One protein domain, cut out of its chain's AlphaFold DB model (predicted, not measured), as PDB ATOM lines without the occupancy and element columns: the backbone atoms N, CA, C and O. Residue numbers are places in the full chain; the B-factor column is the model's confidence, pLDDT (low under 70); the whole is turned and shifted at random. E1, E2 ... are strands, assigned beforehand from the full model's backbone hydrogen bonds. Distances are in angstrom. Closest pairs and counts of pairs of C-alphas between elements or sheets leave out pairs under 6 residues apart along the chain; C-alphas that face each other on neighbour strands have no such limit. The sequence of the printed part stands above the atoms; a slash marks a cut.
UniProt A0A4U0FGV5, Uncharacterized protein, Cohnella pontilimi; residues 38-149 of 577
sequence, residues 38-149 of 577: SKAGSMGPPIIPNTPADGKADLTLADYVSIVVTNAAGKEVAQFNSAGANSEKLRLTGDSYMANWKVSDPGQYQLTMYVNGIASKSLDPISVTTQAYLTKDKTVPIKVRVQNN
ATOM      1  N   SER A  38     -20.544  70.478  21.597       72.75
ATOM      2  CA  SER A  38     -20.322  71.309  20.402       72.75
ATOM      3  C   SER A  38     -21.622  71.669  19.676       72.75
ATOM      4  O   SER A  38     -21.719  72.719  19.040       72.75
ATOM      5  N   LYS A  39     -22.660  70.840  19.829       74.94
ATOM      6  CA  LYS A  39     -23.982  71.041  19.217       74.94
ATOM      7  C   LYS A  39     -24.924  71.882  20.070       74.94
ATOM      8  O   LYS A  39     -26.014  72.222  19.619       74.94
ATOM      9  N   ALA A  40     -24.522  72.226  21.292       79.38
ATOM     10  CA  ALA A  40     -25.379  72.963  22.209       79.38
ATOM     11  C   ALA A  40     -25.513  74.445  21.826       79.38
ATOM     12  O   ALA A  40     -26.474  75.097  22.224       79.38
ATOM     13  N   GLY A  41     -24.558  75.010  21.085       79.50
ATOM     14  CA  GLY A  41     -24.587  76.416  20.696       79.50
ATOM     15  C   GLY A  41     -25.257  76.664  19.343       79.50
ATOM     16  O   GLY A  41     -25.096  75.907  18.392       79.50
ATOM     17  N   SER A  42     -25.957  77.786  19.224       81.06
ATOM     18  CA  SER A  42     -26.496  78.295  17.957       81.06
ATOM     19  C   SER A  42     -26.468  79.823  17.951       81.06
ATOM     20  O   SER A  42     -26.561  80.446  19.010       81.06
ATOM     21  N   MET A  43     -26.346  80.450  16.774       78.62
ATOM     22  CA  MET A  43     -26.602  81.893  16.645       78.62
ATOM     23  C   MET A  43     -27.925  82.151  15.923       78.62
ATOM     24  O   MET A  43     -28.367  81.369  15.085       78.62
ATOM     25  N   GLY A  44     -28.580  83.245  16.296       75.44
ATOM     26  CA  GLY A  44     -29.899  83.626  15.810       75.44
ATOM     27  C   GLY A  44     -29.883  84.817  14.845       75.44
ATOM     28  O   GLY A  44     -28.864  85.499  14.676       75.44
ATOM     29  N   PRO A  45     -31.038  85.124  14.231       70.06
ATOM     30  CA  PRO A  45     -31.193  86.273  13.351       70.06
ATOM     31  C   PRO A  45     -30.941  87.594  14.092       70.06
ATOM     32  O   PRO A  45     -31.276  87.718  15.278       70.06
ATOM     33  N   PRO A  46     -30.405  88.617  13.397       68.81
ATOM     34  CA  PRO A  46     -30.293  88.751  11.939       68.81
ATOM     35  C   PRO A  46     -28.973  88.257  11.314       68.81
ATOM     36  O   PRO A  46     -28.788  88.454  10.117       68.81
ATOM     37  N   ILE A  47     -28.048  87.673  12.086       71.94
ATOM     38  CA  ILE A  47     -26.708  87.295  11.588       71.94
ATOM     39  C   ILE A  47     -26.746  85.988  10.797       71.94
ATOM     40  O   ILE A  47     -26.082  85.874   9.771       71.94
ATOM     41  N   ILE A  48     -27.573  85.040  11.234       69.19
ATOM     42  CA  ILE A  48     -27.908  83.834  10.476       69.19
ATOM     43  C   ILE A  48     -29.431  83.661  10.409       69.19
ATOM     44  O   ILE A  48     -30.137  84.116  11.317       69.19
ATOM     45  N   PRO A  49     -29.970  83.042   9.337       58.91
ATOM     46  CA  PRO A  49     -31.374  82.654   9.273       58.91
ATOM     47  C   PRO A  49     -31.750  81.833  10.507       58.91
ATOM     48  O   PRO A  49     -30.917  81.101  11.039       58.91
ATOM     49  N   ASN A  50     -32.996  81.973  10.963       55.62
ATOM     50  CA  ASN A  50     -33.499  81.319  12.167       55.62
ATOM     51  C   ASN A  50     -33.259  79.805  12.079       55.62
ATOM     52  O   ASN A  50     -33.990  79.097  11.391       55.62
ATOM     53  N   THR A  51     -32.201  79.327  12.728       56.06
ATOM     54  CA  THR A  51     -31.903  77.902  12.804       56.06
ATOM     55  C   THR A  51     -32.701  77.395  13.998       56.06
ATOM     56  O   THR A  51     -32.521  77.942  15.091       56.06
ATOM     57  N   PRO A  52     -33.643  76.450  13.828       52.91
ATOM     58  CA  PRO A  52     -34.362  75.881  14.955       52.91
ATOM     59  C   PRO A  52     -33.336  75.317  15.935       52.91
ATOM     60  O   PRO A  52     -32.556  74.435  15.591       52.91
ATOM     61  N   ALA A  53     -33.278  75.899  17.127       57.56
ATOM     62  CA  ALA A  53     -32.487  75.351  18.208       57.56
ATOM     63  C   ALA A  53     -33.399  74.418  19.002       57.56
ATOM     64  O   ALA A  53     -34.330  74.863  19.685       57.56
ATOM     65  N   ASP A  54     -33.134  73.127  18.873       61.44
ATOM     66  CA  ASP A  54     -33.871  72.064  19.546       61.44
ATOM     67  C   ASP A  54     -33.650  72.151  21.075       61.44
ATOM     68  O   ASP A  54     -32.658  72.703  21.546       61.44
ATOM     69  N   GLY A  55     -34.578  71.651  21.894       73.38
ATOM     70  CA  GLY A  55     -34.401  71.604  23.358       73.38
ATOM     71  C   GLY A  55     -34.617  72.930  24.113       73.38
ATOM     72  O   GLY A  55     -35.067  73.931  23.556       73.38
ATOM     73  N   LYS A  56     -34.364  72.929  25.433       84.88
ATOM     74  CA  LYS A  56     -34.517  74.100  26.327       84.88
ATOM     75  C   LYS A  56     -33.218  74.908  26.373       84.88
ATOM     76  O   LYS A  56     -32.150  74.315  26.401       84.88
ATOM     77  N   ALA A  57     -33.300  76.240  26.391       86.19
ATOM     78  CA  ALA A  57     -32.121  77.091  26.587       86.19
ATOM     79  C   ALA A  57     -31.577  76.965  28.020       86.19
ATOM     80  O   ALA A  57     -32.366  76.917  28.966       86.19
ATOM     81  N   ASP A  58     -30.254  76.958  28.179       87.25
ATOM     82  CA  ASP A  58     -29.619  77.216  29.468       87.25
ATOM     83  C   ASP A  58     -29.581  78.729  29.688       87.25
ATOM     84  O   ASP A  58     -29.002  79.471  28.898       87.25
ATOM     85  N   LEU A  59     -30.249  79.187  30.744       88.38
ATOM     86  CA  LEU A  59     -30.364  80.605  31.087       88.38
ATOM     87  C   LEU A  59     -29.337  81.029  32.145       88.38
ATOM     88  O   LEU A  59     -29.266  82.200  32.514       88.38
ATOM     89  N   THR A  60     -28.533  80.090  32.641       86.81
ATOM     90  CA  THR A  60     -27.663  80.275  33.806       86.81
ATOM     91  C   THR A  60     -26.202  80.560  33.442       86.81
ATOM     92  O   THR A  60     -25.382  80.812  34.322       86.81
ATOM     93  N   LEU A  61     -25.870  80.583  32.149       87.44
ATOM     94  CA  LEU A  61     -24.508  80.729  31.627       87.44
ATOM     95  C   LEU A  61     -24.074  82.176  31.355       87.44
ATOM     96  O   LEU A  61     -23.078  82.385  30.671       87.44
ATOM     97  N   ALA A  62     -24.792  83.184  31.862       85.19
ATOM     98  CA  ALA A  62     -24.529  84.587  31.520       85.19
ATOM     99  C   ALA A  62     -23.062  84.994  31.737       85.19
ATOM    100  O   ALA A  62     -22.484  85.646  30.873       85.19
ATOM    101  N   ASP A  63     -22.455  84.540  32.836       84.88
ATOM    102  CA  ASP A  63     -21.059  84.838  33.182       84.88
ATOM    103  C   ASP A  63     -20.023  83.964  32.471       84.88
ATOM    104  O   ASP A  63     -18.823  84.213  32.561       84.88
ATOM    105  N   TYR A  64     -20.480  82.951  31.743       83.56
ATOM    106  CA  TYR A  64     -19.626  81.989  31.063       83.56
ATOM    107  C   TYR A  64     -19.635  82.212  29.552       83.56
ATOM    108  O   TYR A  64     -18.640  81.933  28.901       83.56
ATOM    109  N   VAL A  65     -20.686  82.777  28.959       86.06
ATOM    110  CA  VAL A  65     -20.716  83.034  27.511       86.06
ATOM    111  C   VAL A  65     -19.926  84.299  27.155       86.06
ATOM    112  O   VAL A  65     -20.141  85.370  27.723       86.06
ATOM    113  N   SER A  66     -19.041  84.195  26.163       87.38
ATOM    114  CA  SER A  66     -18.496  85.345  25.440       87.38
ATOM    115  C   SER A  66     -18.690  85.186  23.943       87.38
ATOM    116  O   SER A  66     -18.917  84.094  23.430       87.38
ATOM    117  N   ILE A  67     -18.612  86.295  23.226       87.88
ATOM    118  CA  ILE A  67     -18.609  86.311  21.772       87.88
ATOM    119  C   ILE A  67     -17.407  87.130  21.349       87.88
ATOM    120  O   ILE A  67     -17.293  88.291  21.734       87.88
ATOM    121  N   VAL A  68     -16.527  86.530  20.564       89.00
ATOM    122  CA  VAL A  68     -15.381  87.208  19.959       89.00
ATOM    123  C   VAL A  68     -15.673  87.391  18.485       89.00
ATOM    124  O   VAL A  68     -16.152  86.474  17.814       89.00
ATOM    125  N   VAL A  69     -15.377  88.578  17.977       89.19
ATOM    126  CA  VAL A  69     -15.483  88.886  16.557       89.19
ATOM    127  C   VAL A  69     -14.095  89.127  16.004       89.19
ATOM    128  O   VAL A  69     -13.375  90.000  16.487       89.19
ATOM    129  N   THR A  70     -13.733  88.387  14.965       91.75
ATOM    130  CA  THR A  70     -12.490  88.560  14.217       91.75
ATOM    131  C   THR A  70     -12.788  89.061  12.807       91.75
ATOM    132  O   THR A  70     -13.818  88.747  12.207       91.75
ATOM    133  N   ASN A  71     -11.907  89.902  12.268       91.25
ATOM    134  CA  ASN A  71     -11.992  90.335  10.872       91.25
ATOM    135  C   ASN A  71     -11.410  89.270   9.918       91.25
ATOM    136  O   ASN A  71     -10.844  88.271  10.354       91.25
ATOM    137  N   ALA A  72     -11.485  89.509   8.605       86.50
ATOM    138  CA  ALA A  72     -10.931  88.608   7.584       86.50
ATOM    139  C   ALA A  72      -9.415  88.323   7.713       86.50
ATOM    140  O   ALA A  72      -8.933  87.347   7.149       86.50
ATOM    141  N   ALA A  73      -8.666  89.151   8.451       87.06
ATOM    142  CA  ALA A  73      -7.248  88.939   8.752       87.06
ATOM    143  C   ALA A  73      -7.019  88.135  10.052       87.06
ATOM    144  O   ALA A  73      -5.880  87.996  10.490       87.06
ATOM    145  N   GLY A  74      -8.085  87.649  10.699       86.31
ATOM    146  CA  GLY A  74      -8.030  86.901  11.957       86.31
ATOM    147  C   GLY A  74      -7.794  87.763  13.202       86.31
ATOM    148  O   GLY A  74      -7.653  87.225  14.296       86.31
ATOM    149  N   LYS A  75      -7.762  89.097  13.074       90.88
ATOM    150  CA  LYS A  75      -7.574  90.007  14.210       90.88
ATOM    151  C   LYS A  75      -8.891  90.188  14.959       90.88
ATOM    152  O   LYS A  75      -9.900  90.518  14.335       90.88
ATOM    153  N   GLU A  76      -8.864  90.036  16.281       91.38
ATOM    154  CA  GLU A  76      -9.987  90.376  17.160       91.38
ATOM    155  C   GLU A  76     -10.325  91.871  17.058       91.38
ATOM    156  O   GLU A  76      -9.455  92.737  17.189       91.38
ATOM    157  N   VAL A  77     -11.594  92.165  16.778       90.69
ATOM    158  CA  VAL A  77     -12.126  93.525  16.607       90.69
ATOM    159  C   VAL A  77     -13.216  93.880  17.617       90.69
ATOM    160  O   VAL A  77     -13.520  95.061  17.767       90.69
ATOM    161  N   ALA A  78     -13.811  92.891  18.290       88.94
ATOM    162  CA  ALA A  78     -14.770  93.097  19.371       88.94
ATOM    163  C   ALA A  78     -14.895  91.844  20.251       88.94
ATOM    164  O   ALA A  78     -14.786  90.722  19.750       88.94
ATOM    165  N   GLN A  79     -15.213  92.048  21.530       88.94
ATOM    166  CA  GLN A  79     -15.534  90.990  22.483       88.94
ATOM    167  C   GLN A  79     -16.754  91.382  23.323       88.94
ATOM    168  O   GLN A  79     -16.847  92.505  23.812       88.94
ATOM    169  N   PHE A  80     -17.680  90.443  23.513       89.44
ATOM    170  CA  PHE A  80     -18.907  90.621  24.291       89.44
ATOM    171  C   PHE A  80     -18.965  89.580  25.400       89.44
ATOM    172  O   PHE A  80     -18.828  88.395  25.121       89.44
ATOM    173  N   ASN A  81     -19.182  89.997  26.644       88.06
ATOM    174  CA  ASN A  81     -19.325  89.116  27.810       88.06
ATOM    175  C   ASN A  81     -20.173  89.811  28.897       88.06
ATOM    176  O   ASN A  81     -20.608  90.953  28.710       88.06
ATOM    177  N   SER A  82     -20.436  89.144  30.026       84.31
ATOM    178  CA  SER A  82     -21.247  89.725  31.111       84.31
ATOM    179  C   SER A  82     -20.594  90.918  31.822       84.31
ATOM    180  O   SER A  82     -21.304  91.721  32.432       84.31
ATOM    181  N   ALA A  83     -19.271  91.073  31.710       82.00
ATOM    182  CA  ALA A  83     -18.503  92.178  32.284       82.00
ATOM    183  C   ALA A  83     -18.438  93.425  31.377       82.00
ATOM    184  O   ALA A  83     -17.986  94.478  31.826       82.00
ATOM    185  N   GLY A  84     -18.899  93.331  30.125       77.62
ATOM    186  CA  GLY A  84     -18.933  94.448  29.181       77.62
ATOM    187  C   GLY A  84     -19.812  95.617  29.651       77.62
ATOM    188  O   GLY A  84     -20.728  95.454  30.462       77.62
ATOM    189  N   ALA A  85     -19.553  96.815  29.120       73.38
ATOM    190  CA  ALA A  85     -20.328  98.020  29.415       73.38
ATOM    191  C   ALA A  85     -21.330  98.344  28.290       73.38
ATOM    192  O   ALA A  85     -21.086  98.092  27.113       73.38
ATOM    193  N   ASN A  86     -22.461  98.966  28.640       78.62
ATOM    194  CA  ASN A  86     -23.446  99.493  27.685       78.62
ATOM    195  C   ASN A  86     -23.926  98.451  26.647       78.62
ATOM    196  O   ASN A  86     -24.489  97.423  27.019       78.62
ATOM    197  N   SER A  87     -23.756  98.725  25.349       74.19
ATOM    198  CA  SER A  87     -24.169  97.846  24.246       74.19
ATOM    199  C   SER A  87     -23.300  96.593  24.096       74.19
ATOM    200  O   SER A  87     -23.752  95.623  23.489       74.19
ATOM    201  N   GLU A  88     -22.097  96.603  24.678       72.00
ATOM    202  CA  GLU A  88     -21.135  95.496  24.633       72.00
ATOM    203  C   GLU A  88     -21.379  94.456  25.740       72.00
ATOM    204  O   GLU A  88     -20.822  93.359  25.713       72.00
ATOM    205  N   LYS A  89     -22.254  94.776  26.703       86.19
ATOM    206  CA  LYS A  89     -22.667  93.835  27.741       86.19
ATOM    207  C   LYS A  89     -23.540  92.736  27.144       86.19
ATOM    208  O   LYS A  89     -24.644  93.004  26.659       86.19
ATOM    209  N   LEU A  90     -23.084  91.493  27.248       87.81
ATOM    210  CA  LEU A  90     -23.902  90.337  26.916       87.81
ATOM    211  C   LEU A  90     -25.011  90.189  27.967       87.81
ATOM    212  O   LEU A  90     -24.744  90.113  29.166       87.81
ATOM    213  N   ARG A  91     -26.270  90.176  27.523       87.56
ATOM    214  CA  ARG A  91     -27.450  90.106  28.399       87.56
ATOM    215  C   ARG A  91     -28.379  88.973  27.996       87.56
ATOM    216  O   ARG A  91     -28.587  88.732  26.811       87.56
ATOM    217  N   LEU A  92     -28.997  88.327  28.978       87.00
ATOM    218  CA  LEU A  92     -30.062  87.365  28.721       87.00
ATOM    219  C   LEU A  92     -31.327  88.105  28.258       87.00
ATOM    220  O   LEU A  92     -31.741  89.088  28.871       87.00
ATOM    221  N   THR A  93     -31.930  87.679  27.152       86.56
ATOM    222  CA  THR A  93     -33.171  88.240  26.601       86.56
ATOM    223  C   THR A  93     -34.037  87.102  26.067       86.56
ATOM    224  O   THR A  93     -33.760  86.553  25.002       86.56
ATOM    225  N   GLY A  94     -35.092  86.743  26.803       86.38
ATOM    226  CA  GLY A  94     -35.900  85.565  26.482       86.38
ATOM    227  C   GLY A  94     -35.097  84.277  26.675       86.38
ATOM    228  O   GLY A  94     -34.635  84.005  27.779       86.38
ATOM    229  N   ASP A  95     -34.927  83.507  25.603       87.00
ATOM    230  CA  ASP A  95     -34.208  82.226  25.562       87.00
ATOM    231  C   ASP A  95     -32.783  82.333  24.982       87.00
ATOM    232  O   ASP A  95     -32.158  81.318  24.679       87.00
ATOM    233  N   SER A  96     -32.287  83.558  24.788       88.19
ATOM    234  CA  SER A  96     -31.033  83.838  24.086       88.19
ATOM    235  C   SER A  96     -30.186  84.874  24.831       88.19
ATOM    236  O   SER A  96     -30.702  85.787  25.477       88.19
ATOM    237  N   TYR A  97     -28.867  84.774  24.697       89.25
ATOM    238  CA  TYR A  97     -27.903  85.798  25.084       89.25
ATOM    239  C   TYR A  97     -27.722  86.782  23.931       89.25
ATOM    240  O   TYR A  97     -27.529  86.382  22.783       89.25
ATOM    241  N   MET A  98     -27.803  88.080  24.214       90.06
ATOM    242  CA  MET A  98     -27.767  89.119  23.193       90.06
ATOM    243  C   MET A  98     -26.802  90.241  23.560       90.06
ATOM    244  O   MET A  98     -26.824  90.738  24.684       90.06
ATOM    245  N   ALA A  99     -26.006  90.677  22.589       90.25
ATOM    246  CA  ALA A  99     -25.213  91.902  22.643       90.25
ATOM    247  C   ALA A  99     -25.489  92.737  21.387       90.25
ATOM    248  O   ALA A  99     -25.891  92.202  20.355       90.25
ATOM    249  N   ASN A 100     -25.305  94.053  21.465       88.88
ATOM    250  CA  ASN A 100     -25.503  94.944  20.326       88.88
ATOM    251  C   ASN A 100     -24.147  95.473  19.874       88.88
ATOM    252  O   ASN A 100     -23.533  96.283  20.564       88.88
ATOM    253  N   TRP A 101     -23.700  95.058  18.694       89.25
ATOM    254  CA  TRP A 101     -22.416  95.488  18.160       89.25
ATOM    255  C   TRP A 101     -22.584  96.592  17.121       89.25
ATOM    256  O   TRP A 101     -23.337  96.427  16.163       89.25
ATOM    257  N   LYS A 102     -21.873  97.711  17.281       88.25
ATOM    258  CA  LYS A 102     -21.756  98.736  16.238       88.25
ATOM    259  C   LYS A 102     -20.554  98.421  15.348       88.25
ATOM    260  O   LYS A 102     -19.418  98.458  15.807       88.25
ATOM    261  N   VAL A 103     -20.816  98.127  14.080       86.94
ATOM    262  CA  VAL A 103     -19.792  97.703  13.118       86.94
ATOM    263  C   VAL A 103     -18.939  98.900  12.680       86.94
ATOM    264  O   VAL A 103     -19.456  99.840  12.072       86.94
ATOM    265  N   SER A 104     -17.638  98.866  12.982       84.62
ATOM    266  CA  SER A 104     -16.706  99.973  12.699       84.62
ATOM    267  C   SER A 104     -16.330 100.096  11.220       84.62
ATOM    268  O   SER A 104     -16.261 101.210  10.700       84.62
ATOM    269  N   ASP A 105     -16.144  98.967  10.533       87.25
ATOM    270  CA  ASP A 105     -15.731  98.900   9.129       87.25
ATOM    271  C   ASP A 105     -16.610  97.903   8.358       87.25
ATOM    272  O   ASP A 105     -17.136  96.961   8.941       87.25
ATOM    273  N   PRO A 106     -16.841  98.082   7.050       87.31
ATOM    274  CA  PRO A 106     -17.556  97.084   6.270       87.31
ATOM    275  C   PRO A 106     -16.626  95.905   5.947       87.31
ATOM    276  O   PRO A 106     -15.476  96.111   5.558       87.31
ATOM    277  N   GLY A 107     -17.109  94.666   6.050       88.75
ATOM    278  CA  GLY A 107     -16.275  93.505   5.738       88.75
ATOM    279  C   GLY A 107     -16.862  92.151   6.120       88.75
ATOM    280  O   GLY A 107     -17.965  92.055   6.658       88.75
ATOM    281  N   GLN A 108     -16.094  91.101   5.817       88.75
ATOM    282  CA  GLN A 108     -16.338  89.751   6.322       88.75
ATOM    283  C   GLN A 108     -15.818  89.644   7.755       88.75
ATOM    284  O   GLN A 108     -14.651  89.946   8.024       88.75
ATOM    285  N   TYR A 109     -16.689  89.186   8.646       88.81
ATOM    286  CA  TYR A 109     -16.382  88.940  10.045       88.81
ATOM    287  C   TYR A 109     -16.673  87.492  10.400       88.81
ATOM    288  O   TYR A 109     -17.668  86.922   9.951       88.81
ATOM    289  N   GLN A 110     -15.823  86.921  11.242       88.94
ATOM    290  CA  GLN A 110     -16.055  85.642  11.884       88.94
ATOM    291  C   GLN A 110     -16.467  85.915  13.330       88.94
ATOM    292  O   GLN A 110     -15.766  86.595  14.075       88.94
ATOM    293  N   LEU A 111     -17.641  85.426  13.706       87.69
ATOM    294  CA  LEU A 111     -18.153  85.514  15.063       87.69
ATOM    295  C   LEU A 111     -18.007  84.140  15.687       87.69
ATOM    296  O   LEU A 111     -18.553  83.170  15.159       87.69
ATOM    297  N   THR A 112     -17.316  84.070  16.816       85.56
ATOM    298  CA  THR A 112     -17.184  82.846  17.597       85.56
ATOM    299  C   THR A 112     -17.782  83.079  18.973       85.56
ATOM    300  O   THR A 112     -17.293  83.904  19.743       85.56
ATOM    301  N   MET A 113     -18.863  82.366  19.278       84.56
ATOM    302  CA  MET A 113     -19.361  82.260  20.644       84.56
ATOM    303  C   MET A 113     -18.481  81.264  21.380       84.56
ATOM    304  O   MET A 113     -18.335  80.150  20.894       84.56
ATOM    305  N   TYR A 114     -17.976  81.634  22.548       82.44
ATOM    306  CA  TYR A 114     -17.332  80.728  23.483       82.44
ATOM    307  C   TYR A 114     -18.197  80.571  24.719       82.44
ATOM    308  O   TYR A 114     -18.734  81.548  25.242       82.44
ATOM    309  N   VAL A 115     -18.264  79.359  25.248       77.75
ATOM    310  CA  VAL A 115     -18.616  79.170  26.654       77.75
ATOM    311  C   VAL A 115     -17.295  79.049  27.424       77.75
ATOM    312  O   VAL A 115     -16.615  78.029  27.392       77.75
ATOM    313  N   ASN A 116     -16.861  80.159  28.018       66.81
ATOM    314  CA  ASN A 116     -15.595  80.328  28.730       66.81
ATOM    315  C   ASN A 116     -15.598  79.608  30.080       66.81
ATOM    316  O   ASN A 116     -16.641  79.362  30.681       66.81
ATOM    317  N   GLY A 117     -14.399  79.269  30.557       59.19
ATOM    318  CA  GLY A 117     -14.215  78.397  31.720       59.19
ATOM    319  C   GLY A 117     -14.443  76.911  31.412       59.19
ATOM    320  O   GLY A 117     -14.189  76.076  32.272       59.19
ATOM    321  N   ILE A 118     -14.875  76.570  30.190       54.25
ATOM    322  CA  ILE A 118     -15.117  75.188  29.740       54.25
ATOM    323  C   ILE A 118     -13.878  74.538  29.107       54.25
ATOM    324  O   ILE A 118     -13.820  73.318  29.002       54.25
ATOM    325  N   ALA A 119     -12.845  75.316  28.773       45.62
ATOM    326  CA  ALA A 119     -11.541  74.763  28.420       45.62
ATOM    327  C   ALA A 119     -10.891  74.141  29.670       45.62
ATOM    328  O   ALA A 119     -10.256  74.830  30.471       45.62
ATOM    329  N   SER A 120     -11.072  72.836  29.856       44.22
ATOM    330  CA  SER A 120     -10.193  72.043  30.712       44.22
ATOM    331  C   SER A 120      -9.001  71.569  29.874       44.22
ATOM    332  O   SER A 120      -9.022  71.648  28.649       44.22
ATOM    333  N   LYS A 121      -7.952  71.034  30.510       41.84
ATOM    334  CA  LYS A 121      -6.791  70.462  29.799       41.84
ATOM    335  C   LYS A 121      -7.151  69.341  28.795       41.84
ATOM    336  O   LYS A 121      -6.271  68.958  28.032       41.84
ATOM    337  N   SER A 122      -8.393  68.837  28.795       41.31
ATOM    338  CA  SER A 122      -8.845  67.696  27.982       41.31
ATOM    339  C   SER A 122     -10.091  67.944  27.119       41.31
ATOM    340  O   SER A 122     -10.499  67.024  26.418       41.31
ATOM    341  N   LEU A 123     -10.719  69.126  27.151       49.47
ATOM    342  CA  LEU A 123     -11.899  69.421  26.323       49.47
ATOM    343  C   LEU A 123     -11.769  70.799  25.678       49.47
ATOM    344  O   LEU A 123     -11.478  71.785  26.358       49.47
ATOM    345  N   ASP A 124     -12.008  70.850  24.366       53.16
ATOM    346  CA  ASP A 124     -12.004  72.097  23.613       53.16
ATOM    347  C   ASP A 124     -13.076  73.055  24.155       53.16
ATOM    348  O   ASP A 124     -14.174  72.624  24.531       53.16
ATOM    349  N   PRO A 125     -12.797  74.371  24.200       59.94
ATOM    350  CA  PRO A 125     -13.823  75.349  24.510       59.94
ATOM    351  C   PRO A 125     -14.984  75.176  23.529       59.94
ATOM    352  O   PRO A 125     -14.787  75.162  22.311       59.94
ATOM    353  N   ILE A 126     -16.202  75.073  24.065       67.12
ATOM    354  CA  ILE A 126     -17.410  75.023  23.241       67.12
ATOM    355  C   ILE A 126     -17.442  76.307  22.442       67.12
ATOM    356  O   ILE A 126     -17.628  77.392  23.005       67.12
ATOM    357  N   SER A 127     -17.224  76.158  21.143       73.81
ATOM    358  CA  SER A 127     -17.178  77.262  20.215       73.81
ATOM    359  C   SER A 127     -18.153  77.025  19.082       73.81
ATOM    360  O   SER A 127     -18.191  75.961  18.470       73.81
ATOM    361  N   VAL A 128     -18.977  78.033  18.819       73.12
ATOM    362  CA  VAL A 128     -19.823  78.060  17.629       73.12
ATOM    363  C   VAL A 128     -19.384  79.231  16.799       73.12
ATOM    364  O   VAL A 128     -19.420  80.374  17.258       73.12
ATOM    365  N   THR A 129     -18.960  78.928  15.582       79.81
ATOM    366  CA  THR A 129     -18.373  79.895  14.672       79.81
ATOM    367  C   THR A 129     -19.276  80.093  13.467       79.81
ATOM    368  O   THR A 129     -19.700  79.133  12.831       79.81
ATOM    369  N   THR A 130     -19.541  81.350  13.125       81.19
ATOM    370  CA  THR A 130     -20.238  81.729  11.894       81.19
ATOM    371  C   THR A 130     -19.502  82.861  11.193       81.19
ATOM    372  O   THR A 130     -18.733  83.596  11.814       81.19
ATOM    373  N   GLN A 131     -19.751  83.018   9.898       83.62
ATOM    374  CA  GLN A 131     -19.260  84.141   9.109       83.62
ATOM    375  C   GLN A 131     -20.430  85.011   8.660       83.62
ATOM    376  O   GLN A 131     -21.493  84.501   8.308       83.62
ATOM    377  N   ALA A 132     -20.241  86.327   8.681       83.00
ATOM    378  CA  ALA A 132     -21.228  87.279   8.196       83.00
ATOM    379  C   ALA A 132     -20.552  88.489   7.551       83.00
ATOM    380  O   ALA A 132     -19.576  89.031   8.073       83.00
ATOM    381  N   TYR A 133     -21.124  88.950   6.437       83.94
ATOM    382  CA  TYR A 133     -20.754  90.225   5.836       83.94
ATOM    383  C   TYR A 133     -21.570  91.345   6.472       83.94
ATOM    384  O   TYR A 133     -22.803  91.323   6.421       83.94
ATOM    385  N   LEU A 134     -20.896  92.331   7.060       84.81
ATOM    386  CA  LEU A 134     -21.547  93.426   7.773       84.81
ATOM    387  C   LEU A 134     -21.146  94.779   7.189       84.81
ATOM    388  O   LEU A 134     -20.028  94.975   6.721       84.81
ATOM    389  N   THR A 135     -22.087  95.719   7.211       83.00
ATOM    390  CA  THR A 135     -21.915  97.079   6.693       83.00
ATOM    391  C   THR A 135     -21.588  98.051   7.821       83.00
ATOM    392  O   THR A 135     -22.158  97.948   8.910       83.00
ATOM    393  N   LYS A 136     -20.733  99.034   7.527       82.19
ATOM    394  CA  LYS A 136     -20.312 100.095   8.450       82.19
ATOM    395  C   LYS A 136     -21.487 100.833   9.107       82.19
ATOM    396  O   LYS A 136     -22.528 101.017   8.481       82.19
ATOM    397  N   ASP A 137     -21.293 101.258  10.357       76.88
ATOM    398  CA  ASP A 137     -22.213 102.067  11.176       76.88
ATOM    399  C   ASP A 137     -23.583 101.430  11.469       76.88
ATOM    400  O   ASP A 137     -24.444 102.044  12.104       76.88
ATOM    401  N   LYS A 138     -23.779 100.161  11.093       82.75
ATOM    402  CA  LYS A 138     -24.957  99.382  11.468       82.75
ATOM    403  C   LYS A 138     -24.769  98.809  12.873       82.75
ATOM    404  O   LYS A 138     -23.789  98.115  13.139       82.75
ATOM    405  N   THR A 139     -25.732  99.056  13.761       85.38
ATOM    406  CA  THR A 139     -25.840  98.307  15.020       85.38
ATOM    407  C   THR A 139     -26.507  96.968  14.736       85.38
ATOM    408  O   THR A 139     -27.667  96.915  14.325       85.38
ATOM    409  N   VAL A 140     -25.769  95.882  14.938       86.25
ATOM    410  CA  VAL A 140     -26.208  94.512  14.682       86.25
ATOM    411  C   VAL A 140     -26.438  93.817  16.026       86.25
ATOM    412  O   VAL A 140     -25.498  93.705  16.816       86.25
ATOM    413  N   PRO A 141     -27.664  93.350  16.321       88.19
ATOM    414  CA  PRO A 141     -27.883  92.497  17.477       88.19
ATOM    415  C   PRO A 141     -27.265  91.124  17.197       88.19
ATOM    416  O   PRO A 141     -27.660  90.438  16.257       88.19
ATOM    417  N   ILE A 142     -26.298  90.723  18.011       88.19
ATOM    418  CA  ILE A 142     -25.741  89.375  18.009       88.19
ATOM    419  C   ILE A 142     -26.556  88.569  19.011       88.19
ATOM    420  O   ILE A 142     -26.536  88.882  20.200       88.19
ATOM    421  N   LYS A 143     -27.291  87.561  18.536       87.75
ATOM    422  CA  LYS A 143     -28.060  86.642  19.381       87.75
ATOM    423  C   LYS A 143     -27.409  85.275  19.355       87.75
ATOM    424  O   LYS A 143     -27.220  84.721  18.277       87.75
ATOM    425  N   VAL A 144     -27.121  84.728  20.525       86.12
ATOM    426  CA  VAL A 144     -26.603  83.372  20.680       86.12
ATOM    427  C   VAL A 144     -27.442  82.619  21.694       86.12
ATOM    428  O   VAL A 144     -27.891  83.180  22.690       86.12
ATOM    429  N   ARG A 145     -27.682  81.343  21.434       85.94
ATOM    430  CA  ARG A 145     -28.463  80.466  22.294       85.94
ATOM    431  C   ARG A 145     -27.627  79.241  22.611       85.94
ATOM    432  O   ARG A 145     -27.068  78.625  21.707       85.94
ATOM    433  N   VAL A 146     -27.559  78.902  23.893       85.50
ATOM    434  CA  VAL A 146     -26.913  77.684  24.383       85.50
ATOM    435  C   VAL A 146     -28.008  76.768  24.915       85.50
ATOM    436  O   VAL A 146     -28.819  77.181  25.744       85.50
ATOM    437  N   GLN A 147     -28.093  75.553  24.392       85.75
ATOM    438  CA  GLN A 147     -29.002  74.518  24.863       85.75
ATOM    439  C   GLN A 147     -28.552  74.011  26.234       85.75
ATOM    440  O   GLN A 147     -27.358  73.908  26.513       85.75
ATOM    441  N   ASN A 148     -29.520  73.654  27.076       86.31
ATOM    442  CA  ASN A 148     -29.259  73.002  28.347       86.31
ATOM    443  C   ASN A 148     -28.697  71.603  28.086       86.31
ATOM    444  O   ASN A 148     -29.419  70.714  27.630       86.31
ATOM    445  N   ASN A 149     -27.407  71.430  28.357       87.25
ATOM    446  CA  ASN A 149     -26.638  70.223  28.079       87.25
ATOM    447  C   ASN A 149     -25.970  69.739  29.380       87.25
ATOM    448  O   ASN A 149     -25.438  70.563  30.129       87.25
TER     449      ASN A 149
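This is residues 38 to 149 of the 577 residues of an uncharacterized protein of Cohnella pontilimi (UniProt A0A4U0FGV5). Two twisted sheets of four strands each stand face to face as a sandwich, E1 E8 E5 E4 over E3 E2 E6 E7, their strands crossed at 31 degrees; the edge strands E1 and E7 come close along one side. A long stretch with no named element, residues 45 to 64, leads round the outside from E1 to E2, and a long link between E6 and E7 reaches away to Ser 122. The printed part has 112 residues with no named helix and eight strands, E1 to E8 in order along the chain; both sheets are antiparallel, in the orders E1 E8 E5 E4 and E3 E2 E6 E7. The class is all strand, though strands hold 51 of the 112 residues, under half. The whole is compact, with a radius of gyration of the C-alphas of 13.4 A and spans of 36 by 32 by 26 A.

E1, residues 41 to 44, is an edge strand, antiparallel to E8, residues 139 to 146, with N 42 and O 145 2.8 A apart. E2, residues 65 to 71, and E3, residues 76 to 80, form a hairpin, with N 67 and O 80 2.8 A apart. E4, residues 91 to 93, and E5, residues 96 to 102, form another hairpin, with N 98 and O 91 2.8 A apart. E5 is also antiparallel to E8, with N 97 and O 144 2.7 A apart. E6, residues 107 to 115, and E7, residues 127 to 134, form a third hairpin, with N 111 and O 130 2.8 A apart. E6 is antiparallel to E2 too, with N 66 and O 114 2.8 A apart. Between the sheets, the closest C-alphas of E1 and E7 are those of Gly 41 and Val 128, 5.9 A apart. E2 is near E5 and E8, while E4 and E6, for instance, are apart.

E1 begins at C-alpha 41, (-24.587, 76.416, 20.696). From first to last C-alpha, E2 measures 20.2 A, E5 19.2 A, E7 20.9 A and E8 22.7 A. E6, the longest strand by residues, measures 25.5 A and begins at C-alpha 107, (-16.275, 93.505, 5.738). E8 ends at C-alpha 146, (-26.913, 77.684, 24.383).

The two C-alphas farthest apart are those of Ser 122 and Asp 137, 40.5 A. The printed part has no cut, and the links E1 to E2 and E6 to E7 are long. The mean pLDDT of the printed part is 79.6; residue 46, residues 48 to 54 and residues 116 to 126 are under 70.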